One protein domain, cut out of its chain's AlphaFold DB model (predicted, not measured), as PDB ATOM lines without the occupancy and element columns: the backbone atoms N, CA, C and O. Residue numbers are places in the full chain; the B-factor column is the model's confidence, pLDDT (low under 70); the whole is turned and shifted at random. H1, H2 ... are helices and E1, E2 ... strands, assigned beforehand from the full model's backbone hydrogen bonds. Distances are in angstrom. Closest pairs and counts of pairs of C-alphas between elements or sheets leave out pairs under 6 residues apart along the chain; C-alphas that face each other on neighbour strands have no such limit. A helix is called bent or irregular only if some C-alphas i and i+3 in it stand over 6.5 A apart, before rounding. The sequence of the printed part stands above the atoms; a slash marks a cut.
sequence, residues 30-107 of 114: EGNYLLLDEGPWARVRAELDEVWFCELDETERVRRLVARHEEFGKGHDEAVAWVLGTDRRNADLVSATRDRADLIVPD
ATOM      1  N   GLU A  30      28.840  35.307  49.087       94.62
ATOM      2  CA  GLU A  30      28.069  36.534  49.242       94.62
ATOM      3  C   GLU A  30      26.782  36.458  48.422       94.62
ATOM      4  O   GLU A  30      26.717  35.817  47.368       94.62
ATOM      5  N   GLY A  31      25.738  37.122  48.906       94.69
ATOM      6  CA  GLY A  31      24.462  37.187  48.216       94.69
ATOM      7  C   GLY A  31      23.371  37.801  49.080       94.69
ATOM      8  O   GLY A  31      23.440  37.793  50.303       94.69
ATOM      9  N   ASN A  32      22.331  38.309  48.424       95.56
ATOM     10  CA  ASN A  32      21.223  38.985  49.101       95.56
ATOM     11  C   ASN A  32      20.321  38.016  49.886       95.56
ATOM     12  O   ASN A  32      19.749  38.391  50.900       95.56
ATOM     13  N   TYR A  33      20.180  36.770  49.424       96.88
ATOM     14  CA  TYR A  33      19.134  35.849  49.892       96.88
ATOM     15  C   TYR A  33      19.652  34.692  50.754       96.88
ATOM     16  O   TYR A  33      18.954  33.696  50.919       96.88
ATOM     17  N   LEU A  34      20.869  34.794  51.300       97.25
ATOM     18  CA  LEU A  34      21.474  33.720  52.106       97.25
ATOM     19  C   LEU A  34      20.658  33.392  53.371       97.25
ATOM     20  O   LEU A  34      20.712  32.270  53.873       97.25
ATOM     21  N   LEU A  35      19.893  34.370  53.861       97.56
ATOM     22  CA  LEU A  35      19.055  34.280  55.054       97.56
ATOM     23  C   LEU A  35      17.558  34.137  54.749       97.56
ATOM     24  O   LEU A  35      16.767  34.171  55.680       97.56
ATOM     25  N   LEU A  36      17.140  33.976  53.490       97.50
ATOM     26  CA  LEU A  36      15.722  33.824  53.150       97.50
ATOM     27  C   LEU A  36      15.255  32.376  53.417       97.50
ATOM     28  O   LEU A  36      15.882  31.430  52.953       97.50
ATOM     29  N   ASP A  37      14.161  32.178  54.165       95.75
ATOM     30  CA  ASP A  37      13.567  30.853  54.489       95.75
ATOM     31  C   ASP A  37      12.505  30.394  53.491       95.75
ATOM     32  O   ASP A  37      11.885  29.348  53.677       95.75
ATOM     33  N   GLU A  38      12.303  31.141  52.414       93.81
ATOM     34  CA  GLU A  38      11.246  30.863  51.455       93.81
ATOM     35  C   GLU A  38      11.783  30.346  50.117       93.81
ATOM     36  O   GLU A  38      12.868  30.700  49.638       93.81
ATOM     37  N   GLY A  39      10.977  29.493  49.483       94.25
ATOM     38  CA  GLY A  39      11.219  28.992  48.136       94.25
ATOM     39  C   GLY A  39      12.571  28.278  47.978       94.25
ATOM     40  O   GLY A  39      12.968  27.496  48.845       94.25
ATOM     41  N   PRO A  40      13.295  28.496  46.862       94.00
ATOM     42  CA  PRO A  40      14.540  27.779  46.580       94.00
ATOM     43  C   PRO A  40      15.697  28.148  47.526       94.00
ATOM     44  O   PRO A  40      16.700  27.431  47.559       94.00
ATOM     45  N   TRP A  41      15.567  29.244  48.283       96.19
ATOM     46  CA  TRP A  41      16.600  29.772  49.178       96.19
ATOM     47  C   TRP A  41      16.535  29.185  50.588       96.19
ATOM     48  O   TRP A  41      17.549  29.181  51.278       96.19
ATOM     49  N   ALA A  42      15.402  28.585  50.968       95.94
ATOM     50  CA  ALA A  42      15.150  28.061  52.309       95.94
ATOM     51  C   ALA A  42      16.238  27.115  52.847       95.94
ATOM     52  O   ALA A  42      16.490  27.053  54.048       95.94
ATOM     53  N   ARG A  43      16.903  26.383  51.948       95.75
ATOM     54  CA  ARG A  43      17.979  25.443  52.283       95.75
ATOM     55  C   ARG A  43      19.336  26.103  52.543       95.75
ATOM     56  O   ARG A  43      20.183  25.478  53.156       95.75
ATOM     57  N   VAL A  44      19.563  27.331  52.071       96.50
ATOM     58  CA  VAL A  44      20.907  27.931  52.013       96.50
ATOM     59  C   VAL A  44      21.492  28.154  53.399       96.50
ATOM     60  O   VAL A  44      22.635  27.771  53.628       96.50
ATOM     61  N   ARG A  45      20.718  28.702  54.345       95.94
ATOM     62  CA  ARG A  45      21.219  28.980  55.701       95.94
ATOM     63  C   ARG A  45      21.792  27.735  56.381       95.94
ATOM     64  O   ARG A  45      22.757  27.868  57.122       95.94
ATOM     65  N   ALA A  46      21.218  26.554  56.148       95.94
ATOM     66  CA  ALA A  46      21.670  25.307  56.768       95.94
ATOM     67  C   ALA A  46      23.008  24.789  56.205       95.94
ATOM     68  O   ALA A  46      23.666  23.991  56.860       95.94
ATOM     69  N   GLU A  47      23.415  25.255  55.022       96.81
ATOM     70  CA  GLU A  47      24.680  24.888  54.370       96.81
ATOM     71  C   GLU A  47      25.838  25.834  54.749       96.81
ATOM     72  O   GLU A  47      26.947  25.688  54.238       96.81
ATOM     73  N   LEU A  48      25.580  26.838  55.597       97.62
ATOM     74  CA  LEU A  48      26.544  27.861  56.002       97.62
ATOM     75  C   LEU A  48      26.852  27.733  57.496       97.62
ATOM     76  O   LEU A  48      25.936  27.732  58.324       97.62
ATOM     77  N   ASP A  49      28.141  27.675  57.834       98.12
ATOM     78  CA  ASP A  49      28.603  27.647  59.227       98.12
ATOM     79  C   ASP A  49      28.262  28.958  59.954       98.12
ATOM     80  O   ASP A  49      27.817  28.941  61.101       98.12
ATOM     81  N   GLU A  50      28.425  30.089  59.263       98.06
ATOM     82  CA  GLU A  50      28.185  31.431  59.788       98.06
ATOM     83  C   GLU A  50      27.708  32.366  58.664       98.06
ATOM     84  O   GLU A  50      28.176  32.277  57.525       98.06
ATOM     85  N   VAL A  51      26.765  33.259  58.968       98.12
ATOM     86  CA  VAL A  51      26.199  34.231  58.028       98.12
ATOM     87  C   VAL A  51      26.137  35.608  58.668       98.12
ATOM     88  O   VAL A  51      25.513  35.802  59.713       98.12
ATOM     89  N   TRP A  52      26.762  36.587  58.018       97.56
ATOM     90  CA  TRP A  52      26.828  37.967  58.496       97.56
ATOM     91  C   TRP A  52      25.928  38.870  57.661       97.56
ATOM     92  O   TRP A  52      25.957  38.822  56.430       97.56
ATOM     93  N   PHE A  53      25.146  39.714  58.329       96.75
ATOM     94  CA  PHE A  53      24.329  40.726  57.671       96.75
ATOM     95  C   PHE A  53      25.056  42.068  57.681       96.75
ATOM     96  O   PHE A  53      25.307  42.641  58.742       96.75
ATOM     97  N   CYS A  54      25.374  42.583  56.497       94.50
ATOM     98  CA  CYS A  54      25.967  43.907  56.338       94.50
ATOM     99  C   CYS A  54      24.872  44.978  56.412       94.50
ATOM    100  O   CYS A  54      24.102  45.161  55.468       94.50
ATOM    101  N   GLU A  55      24.803  45.681  57.538       92.44
ATOM    102  CA  GLU A  55      23.848  46.754  57.785       92.44
ATOM    103  C   GLU A  55      24.394  48.087  57.269       92.44
ATOM    104  O   GLU A  55      25.441  48.571  57.702       92.44
ATOM    105  N   LEU A  56      23.655  48.688  56.339       89.06
ATOM    106  CA  LEU A  56      23.958  49.985  55.748       89.06
ATOM    107  C   LEU A  56      22.760  50.911  55.945       89.06
ATOM    108  O   LEU A  56      21.620  50.490  55.744       89.06
ATOM    109  N   ASP A  57      23.029  52.173  56.281       89.06
ATOM    110  CA  ASP A  57      21.994  53.206  56.323       89.06
ATOM    111  C   ASP A  57      21.226  53.270  54.992       89.06
ATOM    112  O   ASP A  57      21.803  53.207  53.902       89.06
ATOM    113  N   GLU A  58      19.903  53.396  55.077       87.94
ATOM    114  CA  GLU A  58      19.034  53.342  53.905       87.94
ATOM    115  C   GLU A  58      19.318  54.494  52.930       87.94
ATOM    116  O   GLU A  58      19.347  54.280  51.713       87.94
ATOM    117  N   THR A  59      19.571  55.694  53.454       90.50
ATOM    118  CA  THR A  59      19.863  56.885  52.646       90.50
ATOM    119  C   THR A  59      21.177  56.696  51.903       90.50
ATOM    120  O   THR A  59      21.263  56.956  50.701       90.50
ATOM    121  N   GLU A  60      22.189  56.172  52.592       91.69
ATOM    122  CA  GLU A  60      23.484  55.875  51.987       91.69
ATOM    123  C   GLU A  60      23.389  54.753  50.943       91.69
ATOM    124  O   GLU A  60      23.977  54.860  49.863       91.69
ATOM    125  N   ARG A  61      22.593  53.708  51.200       91.50
ATOM    126  CA  ARG A  61      22.324  52.646  50.222       91.50
ATOM    127  C   ARG A  61      21.696  53.212  48.949       91.50
ATOM    128  O   ARG A  61      22.168  52.902  47.855       91.50
ATOM    129  N   VAL A  62      20.658  54.042  49.077       93.06
ATOM    130  CA  VAL A  62      19.996  54.687  47.930       93.06
ATOM    131  C   VAL A  62      20.990  55.557  47.164       93.06
ATOM    132  O   VAL A  62      21.103  55.411  45.947       93.06
ATOM    133  N   ARG A  63      21.772  56.390  47.863       93.75
ATOM    134  CA  ARG A  63      22.797  57.246  47.251       93.75
ATOM    135  C   ARG A  63      23.806  56.439  46.430       93.75
ATOM    136  O   ARG A  63      24.074  56.790  45.282       93.75
ATOM    137  N   ARG A  64      24.345  55.347  46.990       93.06
ATOM    138  CA  ARG A  64      25.318  54.471  46.306       93.06
ATOM    139  C   ARG A  64      24.714  53.774  45.085       93.06
ATOM    140  O   ARG A  64      25.385  53.657  44.064       93.06
ATOM    141  N   LEU A  65      23.462  53.320  45.168       92.75
ATOM    142  CA  LEU A  65      22.797  52.646  44.048       92.75
ATOM    143  C   LEU A  65      22.482  53.600  42.894       92.75
ATOM    144  O   LEU A  65      22.716  53.237  41.743       92.75
ATOM    145  N   VAL A  66      22.002  54.812  43.190       94.62
ATOM    146  CA  VAL A  66      21.761  55.841  42.166       94.62
ATOM    147  C   VAL A  66      23.065  56.179  41.449       94.62
ATOM    148  O   VAL A  66      23.122  56.055  40.229       94.62
ATOM    149  N   ALA A  67      24.132  56.477  42.199       94.06
ATOM    150  CA  ALA A  67      25.444  56.779  41.625       94.06
ATOM    151  C   ALA A  67      25.968  55.640  40.732       94.06
ATOM    152  O   ALA A  67      26.486  55.886  39.646       94.06
ATOM    153  N   ARG A  68      25.778  54.381  41.148       91.88
ATOM    154  CA  ARG A  68      26.154  53.215  40.339       91.88
ATOM    155  C   ARG A  68      25.360  53.144  39.033       91.88
ATOM    156  O   ARG A  68      25.928  52.847  37.992       91.88
ATOM    157  N   HIS A  69      24.053  53.387  39.064       91.19
ATOM    158  CA  HIS A  69      23.244  53.395  37.841       91.19
ATOM    159  C   HIS A  69      23.658  54.512  36.877       91.19
ATOM    160  O   HIS A  69      23.694  54.278  35.669       91.19
ATOM    161  N   GLU A  70      24.000  55.689  37.398       93.12
ATOM    162  CA  GLU A  70      24.524  56.803  36.602       93.12
ATOM    163  C   GLU A  70      25.880  56.473  35.968       93.12
ATOM    164  O   GLU A  70      26.097  56.783  34.798       93.12
ATOM    165  N   GLU A  71      26.768  55.779  36.691       91.12
ATOM    166  CA  GLU A  71      28.049  55.292  36.158       91.12
ATOM    167  C   GLU A  71      27.855  54.348  34.960       91.12
ATOM    168  O   GLU A  71      28.615  54.396  33.994       91.12
ATOM    169  N   PHE A  72      26.782  53.552  34.969       85.50
ATOM    170  CA  PHE A  72      26.378  52.703  33.842       85.50
ATOM    171  C   PHE A  72      25.518  53.430  32.788       85.50
ATOM    172  O   PHE A  72      24.955  52.790  31.901       85.50
ATOM    173  N   GLY A  73      25.436  54.764  32.846       89.38
ATOM    174  CA  GLY A  73      24.837  55.613  31.811       89.38
ATOM    175  C   GLY A  73      23.338  55.885  31.960       89.38
ATOM    176  O   GLY A  73      22.737  56.465  31.056       89.38
ATOM    177  N   LYS A  74      22.717  55.489  33.076       90.38
ATOM    178  CA  LYS A  74      21.300  55.765  33.351       90.38
ATOM    179  C   LYS A  74      21.096  57.230  33.749       90.38
ATOM    180  O   LYS A  74      21.886  57.778  34.509       90.38
ATOM    181  N   GLY A  75      20.023  57.866  33.275       95.62
ATOM    182  CA  GLY A  75      19.677  59.227  33.703       95.62
ATOM    183  C   GLY A  75      19.282  59.277  35.186       95.62
ATOM    184  O   GLY A  75      18.676  58.329  35.682       95.62
ATOM    185  N   HIS A  76      19.581  60.385  35.877       93.19
ATOM    186  CA  HIS A  76      19.367  60.532  37.327       93.19
ATOM    187  C   HIS A  76      17.951  60.145  37.781       93.19
ATOM    188  O   HIS A  76      17.783  59.256  38.614       93.19
ATOM    189  N   ASP A  77      16.920  60.756  37.192       94.56
ATOM    190  CA  ASP A  77      15.523  60.509  37.576       94.56
ATOM    191  C   ASP A  77      15.118  59.044  37.352       94.56
ATOM    192  O   ASP A  77      14.385  58.452  38.147       94.56
ATOM    193  N   GLU A  78      15.637  58.426  36.289       91.94
ATOM    194  CA  GLU A  78      15.394  57.019  35.971       91.94
ATOM    195  C   GLU A  78      16.126  56.084  36.948       91.94
ATOM    196  O   GLU A  78      15.594  55.042  37.338       91.94
ATOM    197  N   ALA A  79      17.340  56.451  37.368       92.69
ATOM    198  CA  ALA A  79      18.097  55.746  38.393       92.69
ATOM    199  C   ALA A  79      17.380  55.808  39.747       92.69
ATOM    200  O   ALA A  79      17.174  54.771  40.376       92.69
ATOM    201  N   VAL A  80      16.914  56.989  40.160       92.38
ATOM    202  CA  VAL A  80      16.128  57.171  41.390       92.38
ATOM    203  C   VAL A  80      14.850  56.334  41.346       92.38
ATOM    204  O   VAL A  80      14.584  55.573  42.279       92.38
ATOM    205  N   ALA A  81      14.084  56.409  40.255       92.00
ATOM    206  CA  ALA A  81      12.854  55.635  40.103       92.00
ATOM    207  C   ALA A  81      13.105  54.117  40.176       92.00
ATOM    208  O   ALA A  81      12.332  53.388  40.801       92.00
ATOM    209  N   TRP A  82      14.202  53.634  39.582       90.31
ATOM    210  CA  TRP A  82      14.586  52.224  39.650       90.31
ATOM    211  C   TRP A  82      14.925  51.780  41.076       90.31
ATOM    212  O   TRP A  82      14.402  50.768  41.553       90.31
ATOM    213  N   VAL A  83      15.757  52.563  41.768       91.44
ATOM    214  CA  VAL A  83      16.229  52.258  43.125       91.44
ATOM    215  C   VAL A  83      15.079  52.261  44.135       91.44
ATOM    216  O   VAL A  83      15.014  51.392  45.006       91.44
ATOM    217  N   LEU A  84      14.138  53.197  44.000       90.75
ATOM    218  CA  LEU A  84      12.951  53.282  44.857       90.75
ATOM    219  C   LEU A  84      11.866  52.252  44.502       90.75
ATOM    220  O   LEU A  84      10.942  52.043  45.285       90.75
ATOM    221  N   GLY A  85      11.976  51.598  43.345       90.88
ATOM    222  CA  GLY A  85      11.067  50.550  42.894       90.88
ATOM    223  C   GLY A  85      11.589  49.150  43.208       90.88
ATOM    224  O   GLY A  85      11.362  48.601  44.288       90.88
ATOM    225  N   THR A  86      12.244  48.538  42.222       84.44
ATOM    226  CA  THR A  86      12.661  47.128  42.263       84.44
ATOM    227  C   THR A  86      13.676  46.868  43.371       84.44
ATOM    228  O   THR A  86      13.488  45.945  44.166       84.44
ATOM    229  N   ASP A  87      14.711  47.705  43.474       87.81
ATOM    230  CA  ASP A  87      15.765  47.507  44.472       87.81
ATOM    231  C   ASP A  87      15.244  47.722  45.891       87.81
ATOM    232  O   ASP A  87      15.721  47.069  46.818       87.81
ATOM    233  N   ARG A  88      14.250  48.601  46.075       90.19
ATOM    234  CA  ARG A  88      13.611  48.812  47.375       90.19
ATOM    235  C   ARG A  88      12.871  47.569  47.846       90.19
ATOM    236  O   ARG A  88      13.146  47.106  48.943       90.19
ATOM    237  N   ARG A  89      12.015  46.977  47.005       90.88
ATOM    238  CA  ARG A  89      11.292  45.743  47.366       90.88
ATOM    239  C   ARG A  89      12.247  44.611  47.732       90.88
ATOM    240  O   ARG A  89      11.996  43.874  48.678       90.88
ATOM    241  N   ASN A  90      13.345  44.492  46.987       92.81
ATOM    242  CA  ASN A  90      14.380  43.519  47.294       92.81
ATOM    243  C   ASN A  90      15.067  43.824  48.636       92.81
ATOM    244  O   ASN A  90      15.224  42.938  49.467       92.81
ATOM    245  N   ALA A  91      15.442  45.082  48.871       92.38
ATOM    246  CA  ALA A  91      16.055  45.494  50.127       92.38
ATOM    247  C   ALA A  91      15.134  45.257  51.331       92.38
ATOM    248  O   ALA A  91      15.617  44.796  52.361       92.38
ATOM    249  N   ASP A  92      13.831  45.512  51.201       94.12
ATOM    250  CA  ASP A  92      12.853  45.271  52.265       94.12
ATOM    251  C   ASP A  92      12.756  43.768  52.592       94.12
ATOM    252  O   ASP A  92      12.802  43.387  53.762       94.12
ATOM    253  N   LEU A  93      12.711  42.907  51.563       95.19
ATOM    254  CA  LEU A  93      12.711  41.447  51.729       95.19
ATOM    255  C   LEU A  93      13.971  40.960  52.454       95.19
ATOM    256  O   LEU A  93      13.886  40.179  53.397       95.19
ATOM    257  N   VAL A  94      15.143  41.433  52.030       95.50
ATOM    258  CA  VAL A  94      16.428  41.069  52.641       95.50
ATOM    259  C   VAL A  94      16.506  41.573  54.082       95.50
ATOM    260  O   VAL A  94      16.876  40.818  54.978       95.50
ATOM    261  N   SER A  95      16.098  42.817  54.334       95.06
ATOM    262  CA  SER A  95      16.147  43.431  55.668       95.06
ATOM    263  C   SER A  95      15.264  42.700  56.678       95.06
ATOM    264  O   SER A  95      15.649  42.570  57.837       95.06
ATOM    265  N   ALA A  96      14.130  42.142  56.246       96.19
ATOM    266  CA  ALA A  96      13.265  41.327  57.103       96.19
ATOM    267  C   ALA A  96      13.943  40.039  57.617       96.19
ATOM    268  O   ALA A  96      13.486  39.450  58.593       96.19
ATOM    269  N   THR A  97      15.043  39.606  56.991       96.75
ATOM    270  CA  THR A  97      15.800  38.409  57.396       96.75
ATOM    271  C   THR A  97      16.972  38.708  58.337       96.75
ATOM    272  O   THR A  97      17.627  37.776  58.803       96.75
ATOM    273  N   ARG A  98      17.226  39.989  58.649       96.38
ATOM    274  CA  ARG A  98      18.371  40.476  59.438       96.38
ATOM    275  C   ARG A  98      18.592  39.708  60.739       96.38
ATOM    276  O   ARG A  98      19.713  39.296  61.019       96.38
ATOM    277  N   ASP A  99      17.531  39.472  61.505       96.94
ATOM    278  CA  ASP A  99      17.617  38.860  62.840       96.94
ATOM    279  C   ASP A  99      17.984  37.363  62.815       96.94
ATOM    280  O   ASP A  99      18.121  36.732  63.860       96.94
ATOM    281  N   ARG A 100      18.156  36.783  61.621       96.75
ATOM    282  CA  ARG A 100      18.604  35.397  61.415       96.75
ATOM    283  C   ARG A 100      20.108  35.273  61.177       96.75
ATOM    284  O   ARG A 100      20.596  34.154  61.009       96.75
ATOM    285  N   ALA A 101      20.812  36.397  61.091       97.94
ATOM    286  CA  ALA A 101      22.258  36.431  60.957       97.94
ATOM    287  C   ALA A 101      22.939  36.091  62.285       97.94
ATOM    288  O   ALA A 101      22.436  36.418  63.358       97.94
ATOM    289  N   ASP A 102      24.123  35.495  62.200       98.31
ATOM    290  CA  ASP A 102      24.961  35.223  63.369       98.31
ATOM    291  C   ASP A 102      25.649  36.505  63.868       98.31
ATOM    292  O   ASP A 102      25.925  36.656  65.058       98.31
ATOM    293  N   LEU A 103      25.876  37.464  62.960       97.25
ATOM    294  CA  LEU A 103      26.457  38.770  63.256       97.25
ATOM    295  C   LEU A 103      25.851  39.864  62.372       97.25
ATOM    296  O   LEU A 103      25.654  39.672  61.171       97.25
ATOM    297  N   ILE A 104      25.630  41.044  62.958       96.31
ATOM    298  CA  ILE A 104      25.329  42.273  62.217       96.31
ATOM    299  C   ILE A 104      26.588  43.127  62.123       96.31
ATOM    300  O   ILE A 104      27.206  43.457  63.136       96.31
ATOM    301  N   VAL A 105      26.947  43.503  60.900       94.19
ATOM    302  CA  VAL A 105      28.140  44.286  60.579       94.19
ATOM    303  C   VAL A 105      27.700  45.686  60.128       94.19
ATOM    304  O   VAL A 105      27.180  45.802  59.020       94.19
ATOM    305  N   PRO A 106      27.860  46.743  60.950       89.50
ATOM    306  CA  PRO A 106      27.414  48.097  60.606       89.50
ATOM    307  C   PRO A 106      28.382  48.809  59.646       89.50
ATOM    308  O   PRO A 106      29.575  48.522  59.650       89.50
ATOM    309  N   ASP A 107      27.913  49.792  58.873       82.31
ATOM    310  CA  ASP A 107      28.780  50.697  58.095       82.31
ATOM    311  C   ASP A 107      29.248  51.914  58.934       82.31
ATOM    312  O   ASP A 107      28.410  52.558  59.572       82.31
TER     313      ASP A 107
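This is residues 30 to 107 of the 114 residues of the protein "Nucleoside/nucleotide kinase family protein" of Streptomyces sp. SID5998 (UniProt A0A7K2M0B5). A two-stranded parallel ribbon, E1 and E2 side by side, opens into an elongated helical loop: the chain leaves E1, runs out along H2, turns, and comes back along the longer, kinked H3 to E2. H2 and H3 make a V joined near residues 72 to 75 at one end of the long axis, while the short H1 lies at the other end. The printed part has 78 residues with three named helices and two named strands, in the order H1, E1, H2, H3, E2; the class is mostly helix. It is only just loose, close to compact, with a radius of gyration of the C-alphas of 14.3 A and spans of 41 by 27 by 19 A.

The sheet is made of E1, residues 52 to 55, 9.3 A long, and E2, residues 103 to 106, 9.7 A long. C-alpha 52 is at (26.828, 37.967, 58.496) and C-alpha 106 at (27.414, 48.097, 60.606). H2 holds residues 58 to 71 and is 20.0 A long. H3, residues 76 to 95, begins with C-alpha 76 at (19.367, 60.532, 37.327) and is 25.3 A long. H1, residues 44 to 47, measures 5.4 A.

E1 and E2 are parallel neighbours at 26 degrees. C-alphas 53 and 104 face each other at 4.9 A. N 55 and O 105, 2.8 A apart, and N 105 and O 53, 2.8 A apart, are within hydrogen-bond range. E1, H2 with H3, and E2 form a strand-helix-strand unit, two parallel neighbour strands with helices between them along the chain. H2 and H3 touch, H3 with residues 76 to 84 alone; the closest C-alphas are those of Val 66 and Ala 79, 5.3 A apart. They run opposite ways at a steep tilt of 47 degrees. H3 has a kink of 39 degrees near residue 89. It is neither bent nor irregular, but only just: C-alphas 84 and 87 are 6.4 A apart. H3 is apart from E1, and H2 is apart from E2. H1 is apart from H2, H3 and E2. In H2 every O i to N i+4 pair is within hydrogen-bond range; in H3 14 of 16 are, and H1 is too short for such a pair.

The C-alphas farthest apart, those of Asp 49 and Gly 75, are 41.6 A from each other. The outline is only just elongated. The printed part has no cut. The links H1 to E1, E1 to H2 and H2 to H3 are tight, and H3 to E2 is short. Residues 30 to 43 have no named element; their C-alphas lie 5 to 19 A from the mean of the C-alphas. The mean pLDDT of the printed part is 93.6, and no printed residue is under 70.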